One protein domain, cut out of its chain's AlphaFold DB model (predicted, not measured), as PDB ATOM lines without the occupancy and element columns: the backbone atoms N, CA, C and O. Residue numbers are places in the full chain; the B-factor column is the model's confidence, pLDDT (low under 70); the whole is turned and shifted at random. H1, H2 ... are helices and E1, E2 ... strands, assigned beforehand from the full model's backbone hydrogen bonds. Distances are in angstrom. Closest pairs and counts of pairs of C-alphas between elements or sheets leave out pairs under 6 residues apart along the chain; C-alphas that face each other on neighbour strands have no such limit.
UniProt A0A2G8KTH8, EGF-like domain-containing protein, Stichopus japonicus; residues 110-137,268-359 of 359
ATOM      1  N   ILE A 110      24.763 -21.286 112.587       32.94
ATOM      2  CA  ILE A 110      24.741 -21.203 111.128       32.94
ATOM      3  C   ILE A 110      25.600 -19.988 110.807       32.94
ATOM      4  O   ILE A 110      25.276 -18.858 111.178       32.94
ATOM      5  N   HIS A 111      26.748 -20.229 110.199       30.72
ATOM      6  CA  HIS A 111      27.600 -19.151 109.744       30.72
ATOM      7  C   HIS A 111      27.113 -18.732 108.359       30.72
ATOM      8  O   HIS A 111      27.356 -19.425 107.372       30.72
ATOM      9  N   THR A 112      26.426 -17.594 108.289       29.17
ATOM     10  CA  THR A 112      26.188 -16.881 107.034       29.17
ATOM     11  C   THR A 112      27.510 -16.263 106.597       29.17
ATOM     12  O   THR A 112      27.999 -15.298 107.187       29.17
ATOM     13  N   VAL A 113      28.149 -16.860 105.593       29.62
ATOM     14  CA  VAL A 113      29.357 -16.293 104.988       29.62
ATOM     15  C   VAL A 113      28.896 -15.318 103.912       29.62
ATOM     16  O   VAL A 113      28.321 -15.739 102.914       29.62
ATOM     17  N   LYS A 114      29.150 -14.017 104.096       26.27
ATOM     18  CA  LYS A 114      29.120 -13.070 102.973       26.27
ATOM     19  C   LYS A 114      30.301 -13.428 102.071       26.27
ATOM     20  O   LYS A 114      31.449 -13.215 102.460       26.27
ATOM     21  N   SER A 115      30.044 -14.048 100.923       31.11
ATOM     22  CA  SER A 115      31.097 -14.335  99.953       31.11
ATOM     23  C   SER A 115      31.511 -13.030  99.283       31.11
ATOM     24  O   SER A 115      30.754 -12.459  98.503       31.11
ATOM     25  N   ASN A 116      32.728 -12.565  99.547       28.88
ATOM     26  CA  ASN A 116      33.377 -11.647  98.619       28.88
ATOM     27  C   ASN A 116      33.906 -12.489  97.448       28.88
ATOM     28  O   ASN A 116      34.464 -13.568  97.685       28.88
ATOM     29  N   ALA A 117      33.775 -11.976  96.219       31.73
ATOM     30  CA  ALA A 117      34.088 -12.630  94.935       31.73
ATOM     31  C   ALA A 117      35.482 -13.297  94.826       31.73
ATOM     32  O   ALA A 117      35.747 -14.039  93.891       31.73
ATOM     33  N   VAL A 118      36.375 -13.056  95.789       32.25
ATOM     34  CA  VAL A 118      37.762 -13.539  95.820       32.25
ATOM     35  C   VAL A 118      37.930 -14.861  96.599       32.25
ATOM     36  O   VAL A 118      38.949 -15.523  96.454       32.25
ATOM     37  N   THR A 119      36.964 -15.272  97.438       32.00
ATOM     38  CA  THR A 119      37.153 -16.400  98.395       32.00
ATOM     39  C   THR A 119      36.253 -17.619  98.183       32.00
ATOM     40  O   THR A 119      36.508 -18.667  98.770       32.00
ATOM     41  N   SER A 120      35.226 -17.499  97.345       34.22
ATOM     42  CA  SER A 120      34.344 -18.591  96.924       34.22
ATOM     43  C   SER A 120      33.681 -18.137  95.627       34.22
ATOM     44  O   SER A 120      32.707 -17.384  95.705       34.22
ATOM     45  N   PRO A 121      34.230 -18.472  94.450       33.03
ATOM     46  CA  PRO A 121      33.645 -18.021  93.202       33.03
ATOM     47  C   PRO A 121      32.294 -18.729  93.026       33.03
ATOM     48  O   PRO A 121      32.203 -19.953  92.967       33.03
ATOM     49  N   TYR A 122      31.232 -17.931  93.086       33.16
ATOM     50  CA  TYR A 122      29.861 -18.340  92.822       33.16
ATOM     51  C   TYR A 122      29.671 -18.389  91.307       33.16
ATOM     52  O   TYR A 122      29.974 -17.417  90.615       33.16
ATOM     53  N   TYR A 123      29.168 -19.512  90.816       36.84
ATOM     54  CA  TYR A 123      28.752 -19.704  89.432       36.84
ATOM     55  C   TYR A 123      27.288 -20.127  89.480       36.84
ATOM     56  O   TYR A 123      26.901 -20.843  90.406       36.84
ATOM     57  N   GLU A 124      26.457 -19.639  88.561       33.78
ATOM     58  CA  GLU A 124      25.000 -19.780  88.636       33.78
ATOM     59  C   GLU A 124      24.596 -21.249  88.876       33.78
ATOM     60  O   GLU A 124      24.715 -22.114  88.011       33.78
ATOM     61  N   GLY A 125      24.143 -21.543  90.099       35.50
ATOM     62  CA  GLY A 125      23.674 -22.867  90.504       35.50
ATOM     63  C   GLY A 125      24.687 -23.810  91.174       35.50
ATOM     64  O   GLY A 125      24.303 -24.948  91.413       35.50
ATOM     65  N   PHE A 126      25.937 -23.419  91.486       33.25
ATOM     66  CA  PHE A 126      26.948 -24.320  92.104       33.25
ATOM     67  C   PHE A 126      27.819 -23.634  93.192       33.25
ATOM     68  O   PHE A 126      28.186 -22.466  93.074       33.25
ATOM     69  N   SER A 127      28.188 -24.362  94.256       37.44
ATOM     70  CA  SER A 127      29.177 -23.993  95.288       37.44
ATOM     71  C   SER A 127      29.846 -25.250  95.832       37.44
ATOM     72  O   SER A 127      29.228 -26.314  95.951       37.44
ATOM     73  N   ALA A 128      31.117 -25.103  96.201       33.88
ATOM     74  CA  ALA A 128      31.849 -26.109  96.951       33.88
ATOM     75  C   ALA A 128      31.936 -25.758  98.429       33.88
ATOM     76  O   ALA A 128      32.051 -24.597  98.826       33.88
ATOM     77  N   ALA A 129      32.012 -26.804  99.245       37.16
ATOM     78  CA  ALA A 129      32.409 -26.705 100.637       37.16
ATOM     79  C   ALA A 129      33.896 -26.319 100.764       37.16
ATOM     80  O   ALA A 129      34.743 -27.173 101.009       37.16
ATOM     81  N   VAL A 130      34.230 -25.032 100.624       33.09
ATOM     82  CA  VAL A 130      35.557 -24.512 100.987       33.09
ATOM     83  C   VAL A 130      35.469 -23.869 102.378       33.09
ATOM     84  O   VAL A 130      34.762 -22.872 102.547       33.09
ATOM     85  N   PRO A 131      36.153 -24.406 103.409       33.84
ATOM     86  CA  PRO A 131      36.190 -23.789 104.730       33.84
ATOM     87  C   PRO A 131      36.748 -22.359 104.660       33.84
ATOM     88  O   PRO A 131      37.779 -22.150 104.014       33.84
ATOM     89  N   PRO A 132      36.171 -21.376 105.378       33.28
ATOM     90  CA  PRO A 132      36.778 -20.053 105.476       33.28
ATOM     91  C   PRO A 132      38.199 -20.149 106.064       33.28
ATOM     92  O   PRO A 132      38.424 -20.816 107.077       33.28
ATOM     93  N   GLN A 133      39.164 -19.447 105.457       36.47
ATOM     94  CA  GLN A 133      40.589 -19.462 105.842       36.47
ATOM     95  C   GLN A 133      40.899 -18.777 107.195       36.47
ATOM     96  O   GLN A 133      42.063 -18.619 107.572       36.47
ATOM     97  N   SER A 134      39.888 -18.353 107.962       36.09
ATOM     98  CA  SER A 134      40.107 -17.664 109.233       36.09
ATOM     99  C   SER A 134      40.491 -18.650 110.348       36.09
ATOM    100  O   SER A 134      39.900 -19.715 110.526       36.09
ATOM    101  N   ARG A 135      41.508 -18.285 111.139       36.25
ATOM    102  CA  ARG A 135      42.157 -19.111 112.184       36.25
ATOM    103  C   ARG A 135      41.261 -19.513 113.380       36.25
ATOM    104  O   ARG A 135      41.784 -19.974 114.389       36.25
ATOM    105  N   GLY A 136      39.938 -19.343 113.308       38.53
ATOM    106  CA  GLY A 136      39.057 -19.367 114.482       38.53
ATOM    107  C   GLY A 136      38.000 -20.470 114.546       38.53
ATOM    108  O   GLY A 136      37.866 -21.097 115.594       38.53
ATOM    109  N   ARG A 137      37.202 -20.702 113.491       45.06
ATOM    110  CA  ARG A 137      36.045 -21.625 113.546       45.06
ATOM    111  C   ARG A 137      35.757 -22.239 112.172       45.06
ATOM    112  O   ARG A 137      35.240 -21.567 111.290       45.06
ATOM    113  N   GLY A 268       7.590 -38.752  93.655       91.00
ATOM    114  CA  GLY A 268       6.794 -38.677  92.432       91.00
ATOM    115  C   GLY A 268       5.667 -37.642  92.452       91.00
ATOM    116  O   GLY A 268       4.966 -37.541  91.451       91.00
ATOM    117  N   LEU A 269       5.494 -36.857  93.524       93.75
ATOM    118  CA  LEU A 269       4.462 -35.817  93.605       93.75
ATOM    119  C   LEU A 269       5.046 -34.411  93.809       93.75
ATOM    120  O   LEU A 269       6.123 -34.248  94.388       93.75
ATOM    121  N   PHE A 270       4.311 -33.399  93.343       94.50
ATOM    122  CA  PHE A 270       4.631 -31.984  93.523       94.50
ATOM    123  C   PHE A 270       3.379 -31.093  93.522       94.50
ATOM    124  O   PHE A 270       2.259 -31.534  93.244       94.50
ATOM    125  N   GLY A 271       3.591 -29.808  93.797       90.75
ATOM    126  CA  GLY A 271       2.582 -28.764  93.701       90.75
ATOM    127  C   GLY A 271       1.732 -28.632  94.961       90.75
ATOM    128  O   GLY A 271       1.964 -29.277  95.984       90.75
ATOM    129  N   ALA A 272       0.726 -27.760  94.888       91.44
ATOM    130  CA  ALA A 272      -0.203 -27.554  95.993       91.44
ATOM    131  C   ALA A 272      -0.904 -28.872  96.356       91.44
ATOM    132  O   ALA A 272      -1.381 -29.592  95.475       91.44
ATOM    133  N   ASP A 273      -0.926 -29.184  97.652       90.19
ATOM    134  CA  ASP A 273      -1.494 -30.417  98.209       90.19
ATOM    135  C   ASP A 273      -0.926 -31.714  97.595       90.19
ATOM    136  O   ASP A 273      -1.548 -32.771  97.694       90.19
ATOM    137  N   CYS A 274       0.251 -31.647  96.956       92.88
ATOM    138  CA  CYS A 274       0.895 -32.771  96.271       92.88
ATOM    139  C   CYS A 274      -0.001 -33.432  95.209       92.88
ATOM    140  O   CYS A 274       0.057 -34.642  94.991       92.88
ATOM    141  N   ALA A 275      -0.858 -32.636  94.561       95.56
ATOM    142  CA  ALA A 275      -1.867 -33.118  93.622       95.56
ATOM    143  C   ALA A 275      -1.331 -33.392  92.204       95.56
ATOM    144  O   ALA A 275      -2.056 -33.950  91.379       95.56
ATOM    145  N   LEU A 276      -0.099 -32.978  91.897       95.75
ATOM    146  CA  LEU A 276       0.521 -33.158  90.585       95.75
ATOM    147  C   LEU A 276       1.599 -34.239  90.644       95.75
ATOM    148  O   LEU A 276       2.229 -34.452  91.677       95.75
ATOM    149  N   THR A 277       1.815 -34.922  89.523       95.31
ATOM    150  CA  THR A 277       2.795 -36.008  89.406       95.31
ATOM    151  C   THR A 277       4.055 -35.509  88.721       95.31
ATOM    152  O   THR A 277       3.981 -34.979  87.615       95.31
ATOM    153  N   CYS A 278       5.201 -35.697  89.369       93.56
ATOM    154  CA  CYS A 278       6.511 -35.388  88.812       93.56
ATOM    155  C   CYS A 278       6.762 -36.157  87.510       93.56
ATOM    156  O   CYS A 278       6.330 -37.302  87.362       93.56
ATOM    157  N   GLY A 279       7.536 -35.548  86.611       90.56
ATOM    158  CA  GLY A 279       8.187 -36.280  85.527       90.56
ATOM    159  C   GLY A 279       9.253 -37.252  86.046       90.56
ATOM    160  O   GLY A 279       9.503 -37.362  87.252       90.56
ATOM    161  N   THR A 280       9.903 -37.959  85.125       93.19
ATOM    162  CA  THR A 280      11.026 -38.836  85.468       93.19
ATOM    163  C   THR A 280      12.279 -37.988  85.667       93.19
ATOM    164  O   THR A 280      12.687 -37.285  84.756       93.19
ATOM    165  N   CYS A 281      12.915 -38.072  86.838       92.81
ATOM    166  CA  CYS A 281      14.239 -37.487  87.065       92.81
ATOM    167  C   CYS A 281      15.263 -38.621  87.196       92.81
ATOM    168  O   CYS A 281      15.357 -39.243  88.253       92.81
ATOM    169  N   VAL A 282      16.010 -38.918  86.130       94.50
ATOM    170  CA  VAL A 282      16.922 -40.076  86.063       94.50
ATOM    171  C   VAL A 282      18.119 -39.894  86.996       94.50
ATOM    172  O   VAL A 282      18.400 -40.758  87.825       94.50
ATOM    173  N   ASN A 283      18.805 -38.752  86.899       93.25
ATOM    174  CA  ASN A 283      19.930 -38.394  87.764       93.25
ATOM    175  C   ASN A 283      19.641 -37.088  88.503       93.25
ATOM    176  O   ASN A 283      20.401 -36.126  88.407       93.25
ATOM    177  N   GLY A 284      18.524 -37.034  89.224       90.56
ATOM    178  CA  GLY A 284      18.120 -35.836  89.946       90.56
ATOM    179  C   GLY A 284      16.999 -36.084  90.943       90.56
ATOM    180  O   GLY A 284      16.607 -37.218  91.208       90.56
ATOM    181  N   VAL A 285      16.490 -34.996  91.509       90.00
ATOM    182  CA  VAL A 285      15.348 -35.000  92.427       90.00
ATOM    183  C   VAL A 285      14.290 -34.040  91.899       90.00
ATOM    184  O   VAL A 285      14.609 -32.904  91.562       90.00
ATOM    185  N   CYS A 286      13.035 -34.486  91.854       90.88
ATOM    186  CA  CYS A 286      11.910 -33.628  91.494       90.88
ATOM    187  C   CYS A 286      11.659 -32.568  92.576       90.88
ATOM    188  O   CYS A 286      11.536 -32.885  93.764       90.88
ATOM    189  N   ASP A 287      11.550 -31.318  92.151       88.31
ATOM    190  CA  ASP A 287      11.144 -30.192  92.976       88.31
ATOM    191  C   ASP A 287       9.678 -30.349  93.416       88.31
ATOM    192  O   ASP A 287       8.775 -30.512  92.597       88.31
ATOM    193  N   ASP A 288       9.433 -30.325  94.726       88.50
ATOM    194  CA  ASP A 288       8.107 -30.524  95.315       88.50
ATOM    195  C   ASP A 288       7.158 -29.330  95.112       88.50
ATOM    196  O   ASP A 288       5.960 -29.461  95.356       88.50
ATOM    197  N   VAL A 289       7.654 -28.188  94.631       87.50
ATOM    198  CA  VAL A 289       6.871 -26.976  94.365       87.50
ATOM    199  C   VAL A 289       6.484 -26.881  92.894       87.50
ATOM    200  O   VAL A 289       5.307 -26.688  92.584       87.50
ATOM    201  N   ASN A 290       7.453 -26.996  91.984       88.06
ATOM    202  CA  ASN A 290       7.251 -26.723  90.556       88.06
ATOM    203  C   ASN A 290       7.315 -27.967  89.651       88.06
ATOM    204  O   ASN A 290       6.931 -27.868  88.485       88.06
ATOM    205  N   GLY A 291       7.749 -29.120  90.168       90.00
ATOM    206  CA  GLY A 291       7.787 -30.384  89.428       90.00
ATOM    207  C   GLY A 291       8.967 -30.550  88.469       90.00
ATOM    208  O   GLY A 291       9.049 -31.577  87.799       90.00
ATOM    209  N   LEU A 292       9.871 -29.569  88.391       89.69
ATOM    210  CA  LEU A 292      11.081 -29.638  87.572       89.69
ATOM    211  C   LEU A 292      12.143 -30.514  88.246       89.69
ATOM    212  O   LEU A 292      12.204 -30.618  89.472       89.69
ATOM    213  N   CYS A 293      13.014 -31.131  87.451       89.94
ATOM    214  CA  CYS A 293      14.108 -31.930  87.985       89.94
ATOM    215  C   CYS A 293      15.315 -31.059  88.359       89.94
ATOM    216  O   CYS A 293      15.873 -30.332  87.538       89.94
ATOM    217  N   ASN A 294      15.771 -31.198  89.602       86.44
ATOM    218  CA  ASN A 294      17.058 -30.688  90.057       86.44
ATOM    219  C   ASN A 294      18.118 -31.777  89.850       86.44
ATOM    220  O   ASN A 294      18.154 -32.771  90.584       86.44
ATOM    221  N   CYS A 295      18.953 -31.616  88.823       88.62
ATOM    222  CA  CYS A 295      19.934 -32.625  88.421       88.62
ATOM    223  C   CYS A 295      21.105 -32.734  89.394       88.62
ATOM    224  O   CYS A 295      21.491 -31.759  90.036       88.62
ATOM    225  N   TYR A 296      21.700 -33.922  89.479       89.56
ATOM    226  CA  TYR A 296      22.981 -34.152  90.136       89.56
ATOM    227  C   TYR A 296      24.132 -33.519  89.331       89.56
ATOM    228  O   TYR A 296      24.002 -33.300  88.125       89.56
ATOM    229  N   PRO A 297      25.284 -33.230  89.967       83.75
ATOM    230  CA  PRO A 297      26.462 -32.729  89.266       83.75
ATOM    231  C   PRO A 297      26.846 -33.632  88.089       83.75
ATOM    232  O   PRO A 297      26.888 -34.851  88.237       83.75
ATOM    233  N   GLY A 298      27.149 -33.032  86.937       88.81
ATOM    234  CA  GLY A 298      27.521 -33.762  85.721       88.81
ATOM    235  C   GLY A 298      26.345 -34.270  84.879       88.81
ATOM    236  O   GLY A 298      26.593 -34.974  83.902       88.81
ATOM    237  N   PHE A 299      25.105 -33.901  85.215       92.19
ATOM    238  CA  PHE A 299      23.908 -34.210  84.429       92.19
ATOM    239  C   PHE A 299      23.084 -32.955  84.119       92.19
ATOM    240  O   PHE A 299      23.106 -31.981  84.875       92.19
ATOM    241  N   THR A 300      22.350 -32.993  83.009       90.12
ATOM    242  CA  THR A 300      21.483 -31.917  82.513       90.12
ATOM    243  C   THR A 300      20.268 -32.492  81.773       90.12
ATOM    244  O   THR A 300      20.094 -33.708  81.713       90.12
ATOM    245  N   GLY A 301      19.429 -31.613  81.229       90.75
ATOM    246  CA  GLY A 301      18.170 -31.957  80.571       90.75
ATOM    247  C   GLY A 301      16.991 -31.852  81.535       90.75
ATOM    248  O   GLY A 301      17.176 -31.808  82.753       90.75
ATOM    249  N   ASP A 302      15.776 -31.804  80.991       90.81
ATOM    250  CA  ASP A 302      14.551 -31.674  81.791       90.81
ATOM    251  C   ASP A 302      14.310 -32.903  82.686       90.81
ATOM    252  O   ASP A 302      13.747 -32.770  83.772       90.81
ATOM    253  N   GLU A 303      14.791 -34.080  82.266       93.44
ATOM    254  CA  GLU A 303      14.712 -35.350  83.005       93.44
ATOM    255  C   GLU A 303      16.043 -35.751  83.675       93.44
ATOM    256  O   GLU A 303      16.140 -36.806  84.309       93.44
ATOM    257  N   CYS A 304      17.087 -34.917  83.586       93.69
ATOM    258  CA  CYS A 304      18.436 -35.225  84.083       93.69
ATOM    259  C   CYS A 304      19.025 -36.538  83.524       93.69
ATOM    260  O   CYS A 304      19.728 -37.277  84.227       93.69
ATOM    261  N   ASP A 305      18.694 -36.870  82.283       95.44
ATOM    262  CA  ASP A 305      19.106 -38.073  81.561       95.44
ATOM    263  C   ASP A 305      20.320 -37.832  80.648       95.44
ATOM    264  O   ASP A 305      21.005 -38.779  80.253       95.44
ATOM    265  N   GLU A 306      20.658 -36.570  80.386       95.00
ATOM    266  CA  GLU A 306      21.811 -36.183  79.584       95.00
ATOM    267  C   GLU A 306      23.060 -36.019  80.459       95.00
ATOM    268  O   GLU A 306      23.089 -35.242  81.417       95.00
ATOM    269  N   ALA A 307      24.136 -36.733  80.121       94.62
ATOM    270  CA  ALA A 307      25.432 -36.544  80.765       94.62
ATOM    271  C   ALA A 307      26.150 -35.308  80.199       94.62
ATOM    272  O   ALA A 307      26.259 -35.139  78.984       94.62
ATOM    273  N   CYS A 308      26.700 -34.479  81.085       90.69
ATOM    274  CA  CYS A 308      27.558 -33.360  80.709       90.69
ATOM    275  C   CYS A 308      28.853 -33.833  80.031       90.69
ATOM    276  O   CYS A 308      29.308 -34.966  80.234       90.69
ATOM    277  N   ALA A 309      29.524 -32.936  79.293       92.50
ATOM    278  CA  ALA A 309      30.886 -33.217  78.852       92.50
ATOM    279  C   ALA A 309      31.818 -33.391  80.065       92.50
ATOM    280  O   ALA A 309      31.572 -32.868  81.156       92.50
ATOM    281  N   ALA A 310      32.904 -34.142  79.881       89.19
ATOM    282  CA  ALA A 310      33.803 -34.488  80.974       89.19
ATOM    283  C   ALA A 310      34.337 -33.239  81.697       89.19
ATOM    284  O   ALA A 310      34.906 -32.342  81.076       89.19
ATOM    285  N   GLY A 311      34.164 -33.205  83.018       82.56
ATOM    286  CA  GLY A 311      34.582 -32.089  83.864       82.56
ATOM    287  C   GLY A 311      33.624 -30.897  83.863       82.56
ATOM    288  O   GLY A 311      33.936 -29.903  84.512       82.56
ATOM    289  N   GLN A 312      32.478 -30.972  83.177       83.25
ATOM    290  CA  GLN A 312      31.450 -29.934  83.231       83.25
ATOM    291  C   GLN A 312      30.394 -30.217  84.297       83.25
ATOM    292  O   GLN A 312      29.908 -31.337  84.447       83.25
ATOM    293  N   ILE A 313      30.030 -29.158  85.002       79.56
ATOM    294  CA  ILE A 313      28.986 -29.056  86.018       79.56
ATOM    295  C   ILE A 313      28.177 -27.794  85.697       79.56
ATOM    296  O   ILE A 313      28.517 -27.069  84.762       79.56
ATOM    297  N   GLY A 314      27.101 -27.499  86.416       68.88
ATOM    298  CA  GLY A 314      26.223 -26.410  85.979       68.88
ATOM    299  C   GLY A 314      24.835 -26.889  85.608       68.88
ATOM    300  O   GLY A 314      24.671 -27.985  85.076       68.88
ATOM    301  N   LYS A 315      23.849 -26.009  85.779       72.44
ATOM    302  CA  LYS A 315      22.591 -26.112  85.053       72.44
ATOM    303  C   LYS A 315      22.943 -25.919  83.579       72.44
ATOM    304  O   LYS A 315      23.564 -24.915  83.238       72.44
ATOM    305  N   GLY A 316      22.624 -26.885  82.722       78.88
ATOM    306  CA  GLY A 316      23.058 -26.840  81.324       78.88
ATOM    307  C   GLY A 316      24.557 -27.083  81.109       78.88
ATOM    308  O   GLY A 316      25.058 -26.745  80.043       78.88
ATOM    309  N   CYS A 317      25.284 -27.631  82.096       84.88
ATOM    310  CA  CYS A 317      26.720 -27.944  81.992       84.88
ATOM    311  C   CYS A 317      27.609 -26.740  81.609       84.88
ATOM    312  O   CYS A 317      28.614 -26.883  80.910       84.88
ATOM    313  N   THR A 318      27.234 -25.537  82.041       79.25
ATOM    314  CA  THR A 318      27.855 -24.276  81.607       79.25
ATOM    315  C   THR A 318      29.215 -23.983  82.243       79.25
ATOM    316  O   THR A 318      29.897 -23.062  81.795       79.25
ATOM    317  N   TYR A 319      29.643 -24.754  83.247       72.94
ATOM    318  CA  TYR A 319      30.875 -24.505  83.995       72.94
ATOM    319  C   TYR A 319      31.813 -25.703  83.953       72.94
ATOM    320  O   TYR A 319      31.417 -26.824  84.267       72.94
ATOM    321  N   ALA A 320      33.088 -25.476  83.644       79.12
ATOM    322  CA  ALA A 320      34.109 -26.496  83.846       79.12
ATOM    323  C   ALA A 320      34.602 -26.473  85.299       79.12
ATOM    324  O   ALA A 320      34.875 -25.413  85.862       79.12
ATOM    325  N   CYS A 321      34.793 -27.644  85.905       73.69
ATOM    326  CA  CYS A 321      35.343 -27.763  87.255       73.69
ATOM    327  C   CYS A 321      36.697 -27.071  87.403       73.69
ATOM    328  O   CYS A 321      36.956 -26.522  88.463       73.69
ATOM    329  N   SER A 322      37.537 -27.052  86.366       74.25
ATOM    330  CA  SER A 322      38.823 -26.346  86.391       74.25
ATOM    331  C   SER A 322      38.679 -24.834  86.552       74.25
ATOM    332  O   SER A 322      39.570 -24.198  87.116       74.25
ATOM    333  N   ASP A 323      37.578 -24.270  86.055       67.00
ATOM    334  CA  ASP A 323      37.315 -22.832  86.082       67.00
ATOM    335  C   ASP A 323      36.788 -22.422  87.457       67.00
ATOM    336  O   ASP A 323      37.162 -21.378  87.985       67.00
ATOM    337  N   VAL A 324      35.961 -23.285  88.056       62.25
ATOM    338  CA  VAL A 324      35.391 -23.093  89.395       62.25
ATOM    339  C   VAL A 324      36.399 -23.433  90.496       62.25
ATOM    340  O   VAL A 324      36.475 -22.765  91.530       62.25
ATOM    341  N   PHE A 325      37.194 -24.474  90.268       66.56
ATOM    342  CA  PHE A 325      38.152 -25.053  91.199       66.56
ATOM    343  C   PHE A 325      39.509 -25.189  90.499       66.56
ATOM    344  O   PHE A 325      39.799 -26.229  89.894       66.56
ATOM    345  N   PRO A 326      40.365 -24.153  90.578       58.34
ATOM    346  CA  PRO A 326      41.631 -24.123  89.860       58.34
ATOM    347  C   PRO A 326      42.472 -25.381  90.104       58.34
ATOM    348  O   PRO A 326      42.858 -25.680  91.234       58.34
ATOM    349  N   GLY A 327      42.762 -26.116  89.029       65.44
ATOM    350  CA  GLY A 327      43.583 -27.331  89.071       65.44
ATOM    351  C   GLY A 327      42.872 -28.606  89.543       65.44
ATOM    352  O   GLY A 327      43.555 -29.603  89.771       65.44
ATOM    353  N   SER A 328      41.540 -28.607  89.682       69.25
ATOM    354  CA  SER A 328      40.754 -29.807  90.005       69.25
ATOM    355  C   SER A 328      40.030 -30.380  88.780       69.25
ATOM    356  O   SER A 328      39.473 -29.647  87.966       69.25
ATOM    357  N   ASP A 329      39.980 -31.710  88.686       76.75
ATOM    358  CA  ASP A 329      39.168 -32.492  87.742       76.75
ATOM    359  C   ASP A 329      37.811 -32.907  88.355       76.75
ATOM    360  O   ASP A 329      37.288 -33.984  88.073       76.75
ATOM    361  N   CYS A 330      37.272 -32.070  89.248       72.88
ATOM    362  CA  CYS A 330      36.162 -32.364  90.163       72.88
ATOM    363  C   CYS A 330      36.478 -33.410  91.257       72.88
ATOM    364  O   CYS A 330      35.607 -33.709  92.078       72.88
ATOM    365  N   SER A 331      37.695 -33.969  91.314       77.44
ATOM    366  CA  SER A 331      38.091 -34.878  92.399       77.44
ATOM    367  C   SER A 331      38.310 -34.135  93.712       77.44
ATOM    368  O   SER A 331      38.790 -33.002  93.731       77.44
ATOM    369  N   ASN A 332      38.028 -34.817  94.826       71.62
ATOM    370  CA  ASN A 332      38.084 -34.285  96.192       71.62
ATOM    371  C   ASN A 332      37.112 -33.126  96.460       71.62
ATOM    372  O   ASN A 332      37.273 -32.396  97.437       71.62
ATOM    373  N   ILE A 333      36.112 -32.943  95.594       72.69
ATOM    374  CA  ILE A 333      35.144 -31.857  95.702       72.69
ATOM    375  C   ILE A 333      33.749 -32.443  95.817       72.69
ATOM    376  O   ILE A 333      33.259 -33.138  94.926       72.69
ATOM    377  N   LEU A 334      33.102 -32.121  96.932       74.44
ATOM    378  CA  LEU A 334      31.680 -32.334  97.108       74.44
ATOM    379  C   LEU A 334      30.936 -31.121  96.548       74.44
ATOM    380  O   LEU A 334      31.144 -29.994  97.005       74.44
ATOM    381  N   ILE A 335      30.074 -31.370  95.571       75.75
ATOM    382  CA  ILE A 335      29.331 -30.339  94.859       75.75
ATOM    383  C   ILE A 335      27.906 -30.359  95.386       75.75
ATOM    384  O   ILE A 335      27.238 -31.393  95.334       75.75
ATOM    385  N   CYS A 336      27.451 -29.236  95.925       72.44
ATOM    386  CA  CYS A 336      26.040 -29.063  96.237       72.44
ATOM    387  C   CYS A 336      25.348 -28.449  95.017       72.44
ATOM    388  O   CYS A 336      25.977 -27.721  94.254       72.44
ATOM    389  N   ASN A 337      24.083 -28.766  94.804       69.81
ATOM    390  CA  ASN A 337      23.265 -28.084  93.807       69.81
ATOM    391  C   ASN A 337      22.104 -27.412  94.554       69.81
ATOM    392  O   ASN A 337      21.768 -27.862  95.655       69.81
ATOM    393  N   PRO A 338      21.515 -26.335  94.007       67.44
ATOM    394  CA  PRO A 338      20.312 -25.739  94.564       67.44
ATOM    395  C   PRO A 338      19.192 -26.777  94.644       67.44
ATOM    396  O   PRO A 338      19.169 -27.775  93.917       67.44
ATOM    397  N   GLY A 339      18.268 -26.523  95.556       70.19
ATOM    398  CA  GLY A 339      17.109 -27.359  95.795       70.19
ATOM    399  C   GLY A 339      17.386 -28.497  96.757       70.19
ATOM    400  O   GLY A 339      18.466 -28.670  97.329       70.19
ATOM    401  N   LYS A 340      16.376 -29.348  96.911       78.06
ATOM    402  CA  LYS A 340      16.410 -30.516  97.802       78.06
ATOM    403  C   LYS A 340      17.190 -31.695  97.206       78.06
ATOM    404  O   LYS A 340      16.905 -32.846  97.508       78.06
ATOM    405  N   VAL A 341      18.176 -31.436  96.352       79.38
ATOM    406  CA  VAL A 341      19.054 -32.444  95.730       79.38
ATOM    407  C   VAL A 341      20.310 -32.719  96.577       79.38
ATOM    408  O   VAL A 341      20.920 -33.789  96.483       79.38
ATOM    409  N   GLY A 342      20.657 -31.770  97.452       79.06
ATOM    410  CA  GLY A 342      21.783 -31.851  98.370       79.06
ATOM    411  C   GLY A 342      23.143 -31.804  97.680       79.06
ATOM    412  O   GLY A 342      23.326 -31.172  96.640       79.06
ATOM    413  N   CYS A 343      24.122 -32.456  98.301       77.81
ATOM    414  CA  CYS A 343      25.509 -32.480  97.868       77.81
ATOM    415  C   CYS A 343      25.945 -33.878  97.437       77.81
ATOM    416  O   CYS A 343      25.799 -34.854  98.183       77.81
ATOM    417  N   LYS A 344      26.527 -33.966  96.242       83.25
ATOM    418  CA  LYS A 344      26.967 -35.203  95.594       83.25
ATOM    419  C   LYS A 344      28.362 -35.028  94.992       83.25
ATOM    420  O   LYS A 344      28.807 -33.919  94.707       83.25
ATOM    421  N   CYS A 345      29.071 -36.139  94.820       83.31
ATOM    422  CA  CYS A 345      30.324 -36.149  94.072       83.31
ATOM    423  C   CYS A 345      30.049 -36.131  92.564       83.31
ATOM    424  O   CYS A 345      28.984 -36.566  92.124       83.31
ATOM    425  N   TYR A 346      31.034 -35.689  91.783       85.31
ATOM    426  CA  TYR A 346      30.993 -35.824  90.328       85.31
ATOM    427  C   TYR A 346      30.866 -37.305  89.900       85.31
ATOM    428  O   TYR A 346      31.388 -38.179  90.608       85.31
ATOM    429  N   PRO A 347      30.200 -37.624  88.770       91.38
ATOM    430  CA  PRO A 347      29.970 -39.002  88.348       91.38
ATOM    431  C   PRO A 347      31.262 -39.826  88.268       91.38
ATOM    432  O   PRO A 347      32.289 -39.378  87.759       91.38
ATOM    433  N   GLY A 348      31.214 -41.051  88.798       89.69
ATOM    434  CA  GLY A 348      32.367 -41.958  88.870       89.69
ATOM    435  C   GLY A 348      33.283 -41.763  90.087       89.69
ATOM    436  O   GLY A 348      34.221 -42.542  90.266       89.69
ATOM    437  N   LEU A 349      33.016 -40.776  90.946       87.06
ATOM    438  CA  LEU A 349      33.718 -40.578  92.217       87.06
ATOM    439  C   LEU A 349      32.905 -41.127  93.394       87.06
ATOM    440  O   LEU A 349      31.677 -41.084  93.398       87.06
ATOM    441  N   GLN A 350      33.595 -41.623  94.424       83.75
ATOM    442  CA  GLN A 350      32.943 -42.203  95.600       83.75
ATOM    443  C   GLN A 350      32.887 -41.215  96.767       83.75
ATOM    444  O   GLN A 350      33.906 -40.648  97.165       83.75
ATOM    445  N   ALA A 351      31.693 -41.059  97.341       78.12
ATOM    446  CA  ALA A 351      31.466 -40.328  98.584       78.12
ATOM    447  C   ALA A 351      32.130 -41.032  99.794       78.12
ATOM    448  O   ALA A 351      32.402 -42.236  99.732       78.12
ATOM    449  N   PRO A 352      32.383 -40.317 100.906       72.38
ATOM    450  CA  PRO A 352      32.164 -38.879 101.118       72.38
ATOM    451  C   PRO A 352      33.283 -37.985 100.558       72.38
ATOM    452  O   PRO A 352      33.072 -36.784 100.424       72.38
ATOM    453  N   ASP A 353      34.448 -38.556 100.237       74.00
ATOM    454  CA  ASP A 353      35.668 -37.798  99.912       74.00
ATOM    455  C   ASP A 353      35.817 -37.491  98.412       74.00
ATOM    456  O   ASP A 353      36.764 -36.830  98.006       74.00
ATOM    457  N   CYS A 354      34.899 -37.974  97.573       78.44
ATOM    458  CA  CYS A 354      34.888 -37.768  96.125       78.44
ATOM    459  C   CYS A 354      36.211 -38.167  95.450       78.44
ATOM    460  O   CYS A 354      36.797 -37.414  94.673       78.44
ATOM    461  N   ILE A 355      36.666 -39.389  95.737       81.19
ATOM    462  CA  ILE A 355      37.885 -39.979  95.167       81.19
ATOM    463  C   ILE A 355      37.565 -41.147  94.233       81.19
ATOM    464  O   ILE A 355      36.593 -41.881  94.435       81.19
ATOM    465  N   LYS A 356      38.426 -41.373  93.233       83.88
ATOM    466  CA  LYS A 356      38.420 -42.609  92.438       83.88
ATOM    467  C   LYS A 356      39.023 -43.730  93.282       83.88
ATOM    468  O   LYS A 356      40.216 -43.700  93.584       83.88
ATOM    469  N   ARG A 357      38.230 -44.734  93.659       77.19
ATOM    470  CA  ARG A 357      38.773 -45.968  94.248       77.19
ATOM    471  C   ARG A 357      39.059 -46.966  93.131       77.19
ATOM    472  O   ARG A 357      38.221 -47.165  92.257       77.19
ATOM    473  N   LYS A 358      40.258 -47.559  93.137       62.88
ATOM    474  CA  LYS A 358      40.574 -48.679  92.242       62.88
ATOM    475  C   LYS A 358      39.714 -49.870  92.671       62.88
ATOM    476  O   LYS A 358      39.746 -50.223  93.848       62.88
ATOM    477  N   SER A 359      38.926 -50.394  91.734       52.34
ATOM    478  CA  SER A 359      38.154 -51.633  91.876       52.34
ATOM    479  C   SER A 359      39.062 -52.840  92.020       52.34
ATOM    480  O   SER A 359      40.054 -52.876  91.250       52.34
TER     481      SER A 359
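This is residues 110 to 137 and 268 to 359 of the 359 residues of the protein "EGF-like domain-containing protein" of Stichopus japonicus (UniProt A0A2G8KTH8). This domain has little regular structure: mostly loops, with two small strand hairpins, E1 with E2 and E3 with E4, set apart, and a four-residue helix, H1, between them in the chain. The 120 printed residues hold E1, E2, H1, E3, E4 in that order, a mixed class with only 16 residues in named elements. The whole is only just compact, close to loose, with a radius of gyration of the C-alphas of 15.8 A and spans of 50 by 38 by 26 A.

Find E1, residues 284 to 286, and E2, residues 293 to 295, an antiparallel hairpin at 159 degrees; N 285 and O 294 are 2.9 A apart. H1, residues 321 to 324, is too short for an O i to N i+4 pair; its one O i to N i+3 pair is within hydrogen-bond range. E3, residues 334 to 336, and E4, residues 343 to 345, form an antiparallel hairpin at 140 degrees, with N 335 and O 344 3.0 A apart. Residues 127 to 128 pair antiparallel with residues 335 to 336. E1 and E2 are apart from E3 and E4.

Start at C-alpha 284, (18.120, -35.836, 89.946); E1 runs 6.8 A. E4 runs 7.1 A to C-alpha 345, (30.324, -36.149, 94.072).

Residues 138 to 267 are cut out, a gap of 39.9 A between C-alphas 137 and 268. The link E2 to H1 is long. Low confidence, pLDDT under 70, covers 39 residues, among them 110 to 137.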